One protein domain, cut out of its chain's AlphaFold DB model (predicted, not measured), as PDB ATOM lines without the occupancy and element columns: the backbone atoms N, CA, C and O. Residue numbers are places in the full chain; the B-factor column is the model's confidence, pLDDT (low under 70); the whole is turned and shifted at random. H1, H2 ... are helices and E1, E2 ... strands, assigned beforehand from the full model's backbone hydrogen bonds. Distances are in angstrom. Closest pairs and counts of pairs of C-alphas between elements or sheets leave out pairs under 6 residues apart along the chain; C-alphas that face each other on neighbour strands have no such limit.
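Overview. This is residues 33 to 106 of the 570 residues of an uncharacterized protein of Oligoflexales bacterium (UniProt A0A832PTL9). Three small pairs of antiparallel strands make this domain: the pair E3 and E4 is in the middle, the hairpin E1 and E2 sits beside E4, and the hairpin E5 and E6 sits farther off on the E3 side, only loosely joined to the rest. The one short helix, H1, follows E3 at one end of the middle pair; of the two long links, residues 49 to 62 lead from E2 to E3, and residues 83 to 96 cross from E4 to the hairpin E5 and E6. The printed part has 74 residues, with named elements in the order E1 E2 E3 H1 E4 E5 E6; the class is mostly strand, though under half of the residues are in named elements. The whole is compact, with a radius of gyration of the C-alphas of 11.7 A, and spans 30 by 25 by 21 A.

Along the chain. Find C-alpha 39 at (118.839, 161.795, 131.019); from there E1 runs to residue 42, 9.4 A. E2, residues 45 to 48, is 9.9 A long. E3, residues 63 to 67, runs 13.3 A from C-alpha 63 at (128.323, 161.981, 132.448). H1, residues 68 to 71, measures 5.3 A. E4, residues 78 to 82, is 13.1 A long, E5, residues 97 to 100, 9.2 A. E6, residues 103 to 106, is 9.8 A long and ends at C-alpha 106, (126.956, 143.502, 125.323).

Arrangement. Look first at the hairpin E1 and E2, antiparallel at 136 degrees, where N 40 and O 47 are 2.9 A apart, within hydrogen-bond range. Next, the closest C-alphas of E1 and E4 are those of Glu 39 and Thr 81, 5.2 A apart. E3 and E4 are antiparallel neighbours at 143 degrees, with N 64 and O 81 within hydrogen-bond range at 2.8 A. The closest C-alphas of H1 and E4 are those of Gly 68 and Arg 78, at 4.9 A. H1 is too short for any O i to N i+4 pair; its one O i to N i+3 pair is within range. The closest C-alphas of E3 and E6 are those of Val 66 and Trp 103, at 7.8 A. E5 and E6 form a hairpin at 143 degrees, with N 98 and O 105 within hydrogen-bond range at 2.8 A. E1 and E2 are apart from E5 and E6.

Size, cuts and confidence. The two C-alphas farthest apart are those of Asp 43 and Gly 96, at 35.0 A. The printed part has no cut. The links E2 to E3 and E4 to E5 are long, with 14 residues each. The mean pLDDT of the printed part is 84.4; look to residues 60 and 89 for the two values under 70.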
ATOM      1  N   ASN A  33     122.711 158.788 138.337       82.25
ATOM      2  CA  ASN A  33     122.333 157.371 138.364       82.25
ATOM      3  C   ASN A  33     120.863 157.136 138.748       82.25
ATOM      4  O   ASN A  33     120.384 156.016 138.599       82.25
ATOM      5  N   ASP A  34     120.169 158.159 139.258       83.19
ATOM      6  CA  ASP A  34     118.740 158.085 139.577       83.19
ATOM      7  C   ASP A  34     117.865 158.319 138.332       83.19
ATOM      8  O   ASP A  34     116.657 158.105 138.379       83.19
ATOM      9  N   CYS A  35     118.472 158.755 137.223       83.56
ATOM     10  CA  CYS A  35     117.796 159.039 135.963       83.56
ATOM     11  C   CYS A  35     117.926 157.876 134.981       83.56
ATOM     12  O   CYS A  35     118.911 157.131 134.985       83.56
ATOM     13  N   VAL A  36     116.927 157.728 134.112       87.62
ATOM     14  CA  VAL A  36     116.960 156.719 133.051       87.62
ATOM     15  C   VAL A  36     118.045 157.047 132.016       87.62
ATOM     16  O   VAL A  36     118.462 158.203 131.879       87.62
ATOM     17  N   PRO A  37     118.537 156.048 131.262       89.12
ATOM     18  CA  PRO A  37     119.499 156.315 130.208       89.12
ATOM     19  C   PRO A  37     119.010 157.360 129.198       89.12
ATOM     20  O   PRO A  37     117.874 157.308 128.738       89.12
ATOM     21  N   GLY A  38     119.889 158.301 128.847       86.38
ATOM     22  CA  GLY A  38     119.559 159.469 128.018       86.38
ATOM     23  C   GLY A  38     119.183 160.734 128.801       86.38
ATOM     24  O   GLY A  38     119.016 161.788 128.187       86.38
ATOM     25  N   GLU A  39     119.106 160.658 130.132       92.25
ATOM     26  CA  GLU A  39     118.839 161.795 131.019       92.25
ATOM     27  C   GLU A  39     119.934 161.961 132.084       92.25
ATOM     28  O   GLU A  39     120.683 161.032 132.409       92.25
ATOM     29  N   VAL A  40     120.046 163.178 132.626       91.69
ATOM     30  CA  VAL A  40     120.970 163.537 133.711       91.69
ATOM     31  C   VAL A  40     120.265 164.378 134.767       91.69
ATOM     32  O   VAL A  40     119.339 165.135 134.480       91.69
ATOM     33  N   CYS A  41     120.746 164.281 136.002       90.44
ATOM     34  CA  CYS A  41     120.199 165.010 137.128       90.44
ATOM     35  C   CYS A  41     120.659 166.475 137.106       90.44
ATOM     36  O   CYS A  41     121.860 166.785 137.152       90.44
ATOM     37  N   ARG A  42     119.704 167.401 137.037       88.62
ATOM     38  CA  ARG A  42     119.900 168.854 137.061       88.62
ATOM     39  C   ARG A  42     118.863 169.474 137.976       88.62
ATOM     40  O   ARG A  42     117.688 169.184 137.847       88.62
ATOM     41  N   ASP A  43     119.306 170.295 138.925       87.06
ATOM     42  CA  ASP A  43     118.413 170.971 139.877       87.06
ATOM     43  C   ASP A  43     117.440 170.018 140.601       87.06
ATOM     44  O   ASP A  43     116.300 170.363 140.898       87.06
ATOM     45  N   LEU A  44     117.941 168.816 140.927       84.38
ATOM     46  CA  LEU A  44     117.190 167.708 141.526       84.38
ATOM     47  C   LEU A  44     116.082 167.141 140.628       84.38
ATOM     48  O   LEU A  44     115.179 166.496 141.145       84.38
ATOM     49  N   GLN A  45     116.157 167.345 139.312       86.12
ATOM     50  CA  GLN A  45     115.248 166.772 138.322       86.12
ATOM     51  C   GLN A  45     115.998 166.020 137.219       86.12
ATOM     52  O   GLN A  45     117.065 166.451 136.773       86.12
ATOM     53  N   CYS A  46     115.463 164.881 136.785       88.25
ATOM     54  CA  CYS A  46     115.974 164.202 135.597       88.25
ATOM     55  C   CYS A  46     115.616 165.018 134.359       88.25
ATOM     56  O   CYS A  46     114.471 165.414 134.182       88.25
ATOM     57  N   THR A  47     116.625 165.342 133.555       89.44
ATOM     58  CA  THR A  47     116.479 166.217 132.390       89.44
ATOM     59  C   THR A  47     117.197 165.628 131.191       89.44
ATOM     60  O   THR A  47     118.321 165.121 131.299       89.44
ATOM     61  N   GLU A  48     116.567 165.735 130.027       91.19
ATOM     62  CA  GLU A  48     117.174 165.346 128.764       91.19
ATOM     63  C   GLU A  48     118.157 166.425 128.295       91.19
ATOM     64  O   GLU A  48     117.807 167.592 128.102       91.19
ATOM     65  N   VAL A  49     119.414 166.034 128.081       91.38
ATOM     66  CA  VAL A  49     120.464 166.951 127.622       91.38
ATOM     67  C   VAL A  49     121.079 166.403 126.345       91.38
ATOM     68  O   VAL A  49     121.812 165.416 126.365       91.38
ATOM     69  N   LYS A  50     120.801 167.061 125.217       91.31
ATOM     70  CA  LYS A  50     121.421 166.736 123.925       91.31
ATOM     71  C   LYS A  50     122.905 167.097 123.935       91.31
ATOM     72  O   LYS A  50     123.289 168.163 124.412       91.31
ATOM     73  N   CYS A  51     123.727 166.239 123.346       91.44
ATOM     74  CA  CYS A  51     125.169 166.431 123.233       91.44
ATOM     75  C   CYS A  51     125.654 166.171 121.804       91.44
ATOM     76  O   CYS A  51     125.066 165.396 121.051       91.44
ATOM     77  N   LEU A  52     126.754 166.811 121.418       82.25
ATOM     78  CA  LEU A  52     127.473 166.531 120.172       82.25
ATOM     79  C   LEU A  52     128.726 165.686 120.460       82.25
ATOM     80  O   LEU A  52     129.132 164.855 119.639       82.25
ATOM     81  N   GLY A  53     129.296 165.819 121.660       82.31
ATOM     82  CA  GLY A  53     130.352 164.957 122.184       82.31
ATOM     83  C   GLY A  53     130.511 165.054 123.704       82.31
ATOM     84  O   GLY A  53     129.769 165.750 124.388       82.31
ATOM     85  N   ALA A  54     131.518 164.367 124.253       77.69
ATOM     86  CA  ALA A  54     131.750 164.283 125.704       77.69
ATOM     87  C   ALA A  54     132.021 165.639 126.396       77.69
ATOM     88  O   ALA A  54     131.937 165.738 127.614       77.69
ATOM     89  N   GLY A  55     132.359 166.689 125.638       80.31
ATOM     90  CA  GLY A  55     132.554 168.040 126.175       80.31
ATOM     91  C   GLY A  55     131.256 168.768 126.533       80.31
ATOM     92  O   GLY A  55     131.312 169.730 127.294       80.31
ATOM     93  N   ASP A  56     130.116 168.307 126.012       85.19
ATOM     94  CA  ASP A  56     128.799 168.908 126.259       85.19
ATOM     95  C   ASP A  56     128.124 168.328 127.513       85.19
ATOM     96  O   ASP A  56     127.158 168.892 128.020       85.19
ATOM     97  N   CYS A  57     128.663 167.222 128.036       89.25
ATOM     98  CA  CYS A  57     128.209 166.579 129.261       89.25
ATOM     99  C   CYS A  57     129.112 166.957 130.441       89.25
ATOM    100  O   CYS A  57     130.317 167.201 130.290       89.25
ATOM    101  N   ASN A  58     128.541 167.018 131.643       84.62
ATOM    102  CA  ASN A  58     129.289 167.407 132.829       84.62
ATOM    103  C   ASN A  58     130.143 166.238 133.340       84.62
ATOM    104  O   ASN A  58     129.736 165.456 134.198       84.62
ATOM    105  N   ASN A  59     131.377 166.172 132.843       71.38
ATOM    106  CA  ASN A  59     132.365 165.156 133.215       71.38
ATOM    107  C   ASN A  59     132.695 165.127 134.724       71.38
ATOM    108  O   ASN A  59     133.215 164.128 135.209       71.38
ATOM    109  N   ALA A  60     132.408 166.196 135.483       69.75
ATOM    110  CA  ALA A  60     132.603 166.203 136.937       69.75
ATOM    111  C   ALA A  60     131.581 165.324 137.685       69.75
ATOM    112  O   ALA A  60     131.837 164.948 138.827       69.75
ATOM    113  N   ASN A  61     130.466 164.982 137.031       70.31
ATOM    114  CA  ASN A  61     129.395 164.132 137.554       70.31
ATOM    115  C   ASN A  61     129.298 162.790 136.800       70.31
ATOM    116  O   ASN A  61     128.220 162.199 136.736       70.31
ATOM    117  N   ASP A  62     130.411 162.329 136.213       80.69
ATOM    118  CA  ASP A  62     130.511 161.059 135.476       80.69
ATOM    119  C   ASP A  62     129.491 160.917 134.329       80.69
ATOM    120  O   ASP A  62     128.930 159.848 134.102       80.69
ATOM    121  N   GLU A  63     129.234 161.999 133.595       89.12
ATOM    122  CA  GLU A  63     128.323 161.981 132.448       89.12
ATOM    123  C   GLU A  63     129.044 161.662 131.145       89.12
ATOM    124  O   GLU A  63     130.151 162.141 130.891       89.12
ATOM    125  N   ILE A  64     128.376 160.911 130.281       89.56
ATOM    126  CA  ILE A  64     128.875 160.506 128.970       89.56
ATOM    127  C   ILE A  64     127.859 160.823 127.880       89.56
ATOM    128  O   ILE A  64     126.655 160.804 128.110       89.56
ATOM    129  N   CYS A  65     128.355 161.099 126.675       92.12
ATOM    130  CA  CYS A  65     127.525 161.387 125.510       92.12
ATOM    131  C   CYS A  65     127.329 160.118 124.670       92.12
ATOM    132  O   CYS A  65     128.279 159.645 124.031       92.12
ATOM    133  N   VAL A  66     126.107 159.588 124.637       90.25
ATOM    134  CA  VAL A  66     125.765 158.329 123.953       90.25
ATOM    135  C   VAL A  66     124.763 158.553 122.815       90.25
ATOM    136  O   VAL A  66     123.920 159.442 122.914       90.25
ATOM    137  N   PRO A  67     124.847 157.803 121.697       88.69
ATOM    138  CA  PRO A  67     123.835 157.849 120.637       88.69
ATOM    139  C   PRO A  67     122.425 157.543 121.156       88.69
ATOM    140  O   PRO A  67     122.261 156.622 121.954       88.69
ATOM    141  N   GLY A  68     121.412 158.257 120.654       79.62
ATOM    142  CA  GLY A  68     120.015 158.102 121.069       79.62
ATOM    143  C   GLY A  68     119.484 156.683 120.902       79.62
ATOM    144  O   GLY A  68     118.821 156.173 121.800       79.62
ATOM    145  N   ALA A  69     119.905 155.987 119.842       82.69
ATOM    146  CA  ALA A  69     119.554 154.587 119.605       82.69
ATOM    147  C   ALA A  69     119.940 153.644 120.765       82.69
ATOM    148  O   ALA A  69     119.242 152.665 121.008       82.69
ATOM    149  N   LEU A  70     121.029 153.931 121.495       79.38
ATOM    150  CA  LEU A  70     121.468 153.101 122.627       79.38
ATOM    151  C   LEU A  70     120.654 153.342 123.904       79.38
ATOM    152  O   LEU A  70     120.703 152.526 124.818       79.38
ATOM    153  N   VAL A  71     119.923 154.455 123.969       82.94
ATOM    154  CA  VAL A  71     119.135 154.874 125.136       82.94
ATOM    155  C   VAL A  71     117.636 154.956 124.833       82.94
ATOM    156  O   VAL A  71     116.885 155.548 125.595       82.94
ATOM    157  N   GLY A  72     117.186 154.373 123.716       80.69
ATOM    158  CA  GLY A  72     115.769 154.367 123.331       80.69
ATOM    159  C   GLY A  72     115.214 155.746 122.957       80.69
ATOM    160  O   GLY A  72     114.007 155.960 123.032       80.69
ATOM    161  N   LYS A  73     116.084 156.684 122.570       82.56
ATOM    162  CA  LYS A  73     115.735 158.031 122.099       82.56
ATOM    163  C   LYS A  73     115.979 158.135 120.588       82.56
ATOM    164  O   LYS A  73     116.483 157.207 119.958       82.56
ATOM    165  N   ASP A  74     115.635 159.284 120.011       80.81
ATOM    166  CA  ASP A  74     115.794 159.554 118.581       80.81
ATOM    167  C   ASP A  74     117.232 159.231 118.093       80.81
ATOM    168  O   ASP A  74     118.202 159.795 118.619       80.81
ATOM    169  N   PRO A  75     117.389 158.320 117.111       84.06
ATOM    170  CA  PRO A  75     118.689 157.859 116.631       84.06
ATOM    171  C   PRO A  75     119.519 158.947 115.934       84.06
ATOM    172  O   PRO A  75     120.731 158.763 115.787       84.06
ATOM    173  N   GLU A  76     118.917 160.067 115.521       82.94
ATOM    174  CA  GLU A  76     119.630 161.194 114.905       82.94
ATOM    175  C   GLU A  76     120.378 162.065 115.929       82.94
ATOM    176  O   GLU A  76     121.291 162.813 115.565       82.94
ATOM    177  N   PHE A  77     120.039 161.953 117.217       85.44
ATOM    178  CA  PHE A  77     120.636 162.746 118.290       85.44
ATOM    179  C   PHE A  77     121.495 161.899 119.237       85.44
ATOM    180  O   PHE A  77     121.484 160.669 119.229       85.44
ATOM    181  N   ARG A  78     122.298 162.575 120.064       90.75
ATOM    182  CA  ARG A  78     123.047 161.965 121.169       90.75
ATOM    183  C   ARG A  78     122.662 162.678 122.456       90.75
ATOM    184  O   ARG A  78     122.350 163.870 122.424       90.75
ATOM    185  N   PHE A  79     122.715 161.960 123.565       93.25
ATOM    186  CA  PHE A  79     122.239 162.438 124.856       93.25
ATOM    187  C   PHE A  79     123.281 162.202 125.942       93.25
ATOM    188  O   PHE A  79     124.029 161.220 125.901       93.25
ATOM    189  N   CYS A  80     123.351 163.123 126.898       93.50
ATOM    190  CA  CYS A  80     124.122 162.922 128.111       93.50
ATOM    191  C   CYS A  80     123.409 161.907 128.997       93.50
ATOM    192  O   CYS A  80     122.197 161.964 129.175       93.50
ATOM    193  N   THR A  81     124.171 160.992 129.575       92.56
ATOM    194  CA  THR A  81     123.666 160.014 130.534       92.56
ATOM    195  C   THR A  81     124.742 159.680 131.558       92.56
ATOM    196  O   THR A  81     125.915 160.001 131.354       92.56
ATOM    197  N   ALA A  82     124.366 159.054 132.668       90.25
ATOM    198  CA  ALA A  82     125.331 158.580 133.647       90.25
ATOM    199  C   ALA A  82     126.227 157.473 133.066       90.25
ATOM    200  O   ALA A  82     125.756 156.572 132.368       90.25
ATOM    201  N   ALA A  83     127.523 157.513 133.373       87.56
ATOM    202  CA  ALA A  83     128.438 156.438 133.021       87.56
ATOM    203  C   ALA A  83     128.044 155.140 133.742       87.56
ATOM    204  O   ALA A  83     127.940 155.094 134.966       87.56
ATOM    205  N   GLN A  84     127.886 154.064 132.975       86.00
ATOM    206  CA  GLN A  84     127.578 152.723 133.475       86.00
ATOM    207  C   GLN A  84     128.834 151.911 133.803       86.00
ATOM    208  O   GLN A  84     128.756 150.880 134.467       86.00
ATOM    209  N   CYS A  85     130.003 152.366 133.350       86.44
ATOM    210  CA  CYS A  85     131.281 151.727 133.631       86.44
ATOM    211  C   CYS A  85     132.449 152.715 133.589       86.44
ATOM    212  O   CYS A  85     132.347 153.813 133.043       86.44
ATOM    213  N   LYS A  86     133.591 152.320 134.157       83.06
ATOM    214  CA  LYS A  86     134.838 153.086 134.152       83.06
ATOM    215  C   LYS A  86     136.015 152.180 133.820       83.06
ATOM    216  O   LYS A  86     136.170 151.092 134.366       83.06
ATOM    217  N   THR A  87     136.897 152.664 132.952       75.25
ATOM    218  CA  THR A  87     138.078 151.920 132.484       75.25
ATOM    219  C   THR A  87     139.151 151.720 133.558       75.25
ATOM    220  O   THR A  87     140.089 150.959 133.345       75.25
ATOM    221  N   ASP A  88     139.043 152.406 134.700       75.31
ATOM    222  CA  ASP A  88     139.913 152.218 135.867       75.31
ATOM    223  C   ASP A  88     139.438 151.092 136.809       75.31
ATOM    224  O   ASP A  88     140.092 150.819 137.816       75.31
ATOM    225  N   GLY A  89     138.320 150.432 136.477       67.88
ATOM    226  CA  GLY A  89     137.745 149.323 137.239       67.88
ATOM    227  C   GLY A  89     136.955 149.745 138.480       67.88
ATOM    228  O   GLY A  89     136.545 148.883 139.258       67.88
ATOM    229  N   SER A  90     136.730 151.049 138.689       77.38
ATOM    230  CA  SER A  90     135.913 151.549 139.805       77.38
ATOM    231  C   SER A  90     134.408 151.337 139.604       77.38
ATOM    232  O   SER A  90     133.656 151.349 140.578       77.38
ATOM    233  N   LEU A  91     133.978 151.092 138.362       80.19
ATOM    234  CA  LEU A  91     132.617 150.712 137.993       80.19
ATOM    235  C   LEU A  91     132.688 149.721 136.821       80.19
ATOM    236  O   LEU A  91     133.185 150.073 135.752       80.19
ATOM    237  N   ASN A  92     132.242 148.482 137.024       84.75
ATOM    238  CA  ASN A  92     132.359 147.410 136.030       84.75
ATOM    239  C   ASN A  92     131.018 147.138 135.351       84.75
ATOM    240  O   ASN A  92     129.971 147.241 135.987       84.75
ATOM    241  N   CYS A  93     131.071 146.744 134.079       82.81
ATOM    242  CA  CYS A  93     129.895 146.252 133.375       82.81
ATOM    243  C   CYS A  93     129.439 144.892 133.918       82.81
ATOM    244  O   CYS A  93     130.265 144.143 134.453       82.81
ATOM    245  N   PRO A  94     128.144 144.559 133.775       83.31
ATOM    246  CA  PRO A  94     127.655 143.208 134.029       83.31
ATOM    247  C   PRO A  94     128.377 142.177 133.146       83.31
ATOM    248  O   PRO A  94     128.896 142.516 132.078       83.31
ATOM    249  N   GLU A  95     128.423 140.920 133.601       80.25
ATOM    250  CA  GLU A  95     129.066 139.827 132.859       80.25
ATOM    251  C   GLU A  95     128.480 139.701 131.439       80.25
ATOM    252  O   GLU A  95     127.285 139.901 131.222       80.25
ATOM    253  N   GLY A  96     129.348 139.431 130.458       76.38
ATOM    254  CA  GLY A  96     128.985 139.402 129.036       76.38
ATOM    255  C   GLY A  96     128.830 140.778 128.374       76.38
ATOM    256  O   GLY A  96     128.260 140.886 127.291       76.38
ATOM    257  N   SER A  97     129.306 141.854 129.009       85.50
ATOM    258  CA  SER A  97     129.349 143.199 128.425       85.50
ATOM    259  C   SER A  97     130.723 143.848 128.587       85.50
ATOM    260  O   SER A  97     131.345 143.769 129.648       85.50
ATOM    261  N   THR A  98     131.165 144.576 127.562       87.69
ATOM    262  CA  THR A  98     132.411 145.342 127.571       87.69
ATOM    263  C   THR A  98     132.139 146.834 127.744       87.69
ATOM    264  O   THR A  98     131.282 147.432 127.089       87.69
ATOM    265  N   CYS A  99     132.933 147.468 128.610       85.31
ATOM    266  CA  CYS A  99     132.896 148.911 128.804       85.31
ATOM    267  C   CYS A  99     133.465 149.649 127.586       85.31
ATOM    268  O   CYS A  99     134.677 149.624 127.348       85.31
ATOM    269  N   LYS A 100     132.616 150.364 126.845       85.50
ATOM    270  CA  LYS A 100     133.019 151.248 125.747       85.50
ATOM    271  C   LYS A 100     132.658 152.690 126.069       85.50
ATOM    272  O   LYS A 100     131.495 153.066 126.109       85.50
ATOM    273  N   ASN A 101     133.682 153.519 126.281       78.69
ATOM    274  CA  ASN A 101     133.540 154.958 126.552       78.69
ATOM    275  C   ASN A 101     132.574 155.287 127.708       78.69
ATOM    276  O   ASN A 101     131.841 156.270 127.647       78.69
ATOM    277  N   GLY A 102     132.583 154.459 128.753       79.44
ATOM    278  CA  GLY A 102     131.731 154.620 129.930       79.44
ATOM    279  C   GLY A 102     130.333 154.008 129.809       79.44
ATOM    280  O   GLY A 102     129.568 154.087 130.765       79.44
ATOM    281  N   TRP A 103     130.007 153.382 128.676       86.94
ATOM    282  CA  TRP A 103     128.757 152.662 128.441       86.94
ATOM    283  C   TRP A 103     128.992 151.149 128.369       86.94
ATOM    284  O   TRP A 103     130.021 150.708 127.848       86.94
ATOM    285  N   CYS A 104     128.054 150.348 128.873       86.25
ATOM    286  CA  CYS A 104     128.145 148.893 128.802       86.25
ATOM    287  C   CYS A 104     127.486 148.374 127.525       86.25
ATOM    288  O   CYS A 104     126.264 148.365 127.402       86.25
ATOM    289  N   GLU A 105     128.301 147.932 126.567       84.69
ATOM    290  CA  GLU A 105     127.820 147.248 125.365       84.69
ATOM    291  C   GLU A 105     127.959 145.736 125.547       84.69
ATOM    292  O   GLU A 105     129.019 145.265 125.953       84.69
ATOM    293  N   ARG A 106     126.910 144.967 125.234       81.31
ATOM    294  CA  ARG A 106     126.956 143.502 125.323       81.31
ATOM    295  C   ARG A 106     127.946 142.939 124.299       81.31
ATOM    296  O   ARG A 106     127.936 143.347 123.134       81.31
TER     297      ARG A 106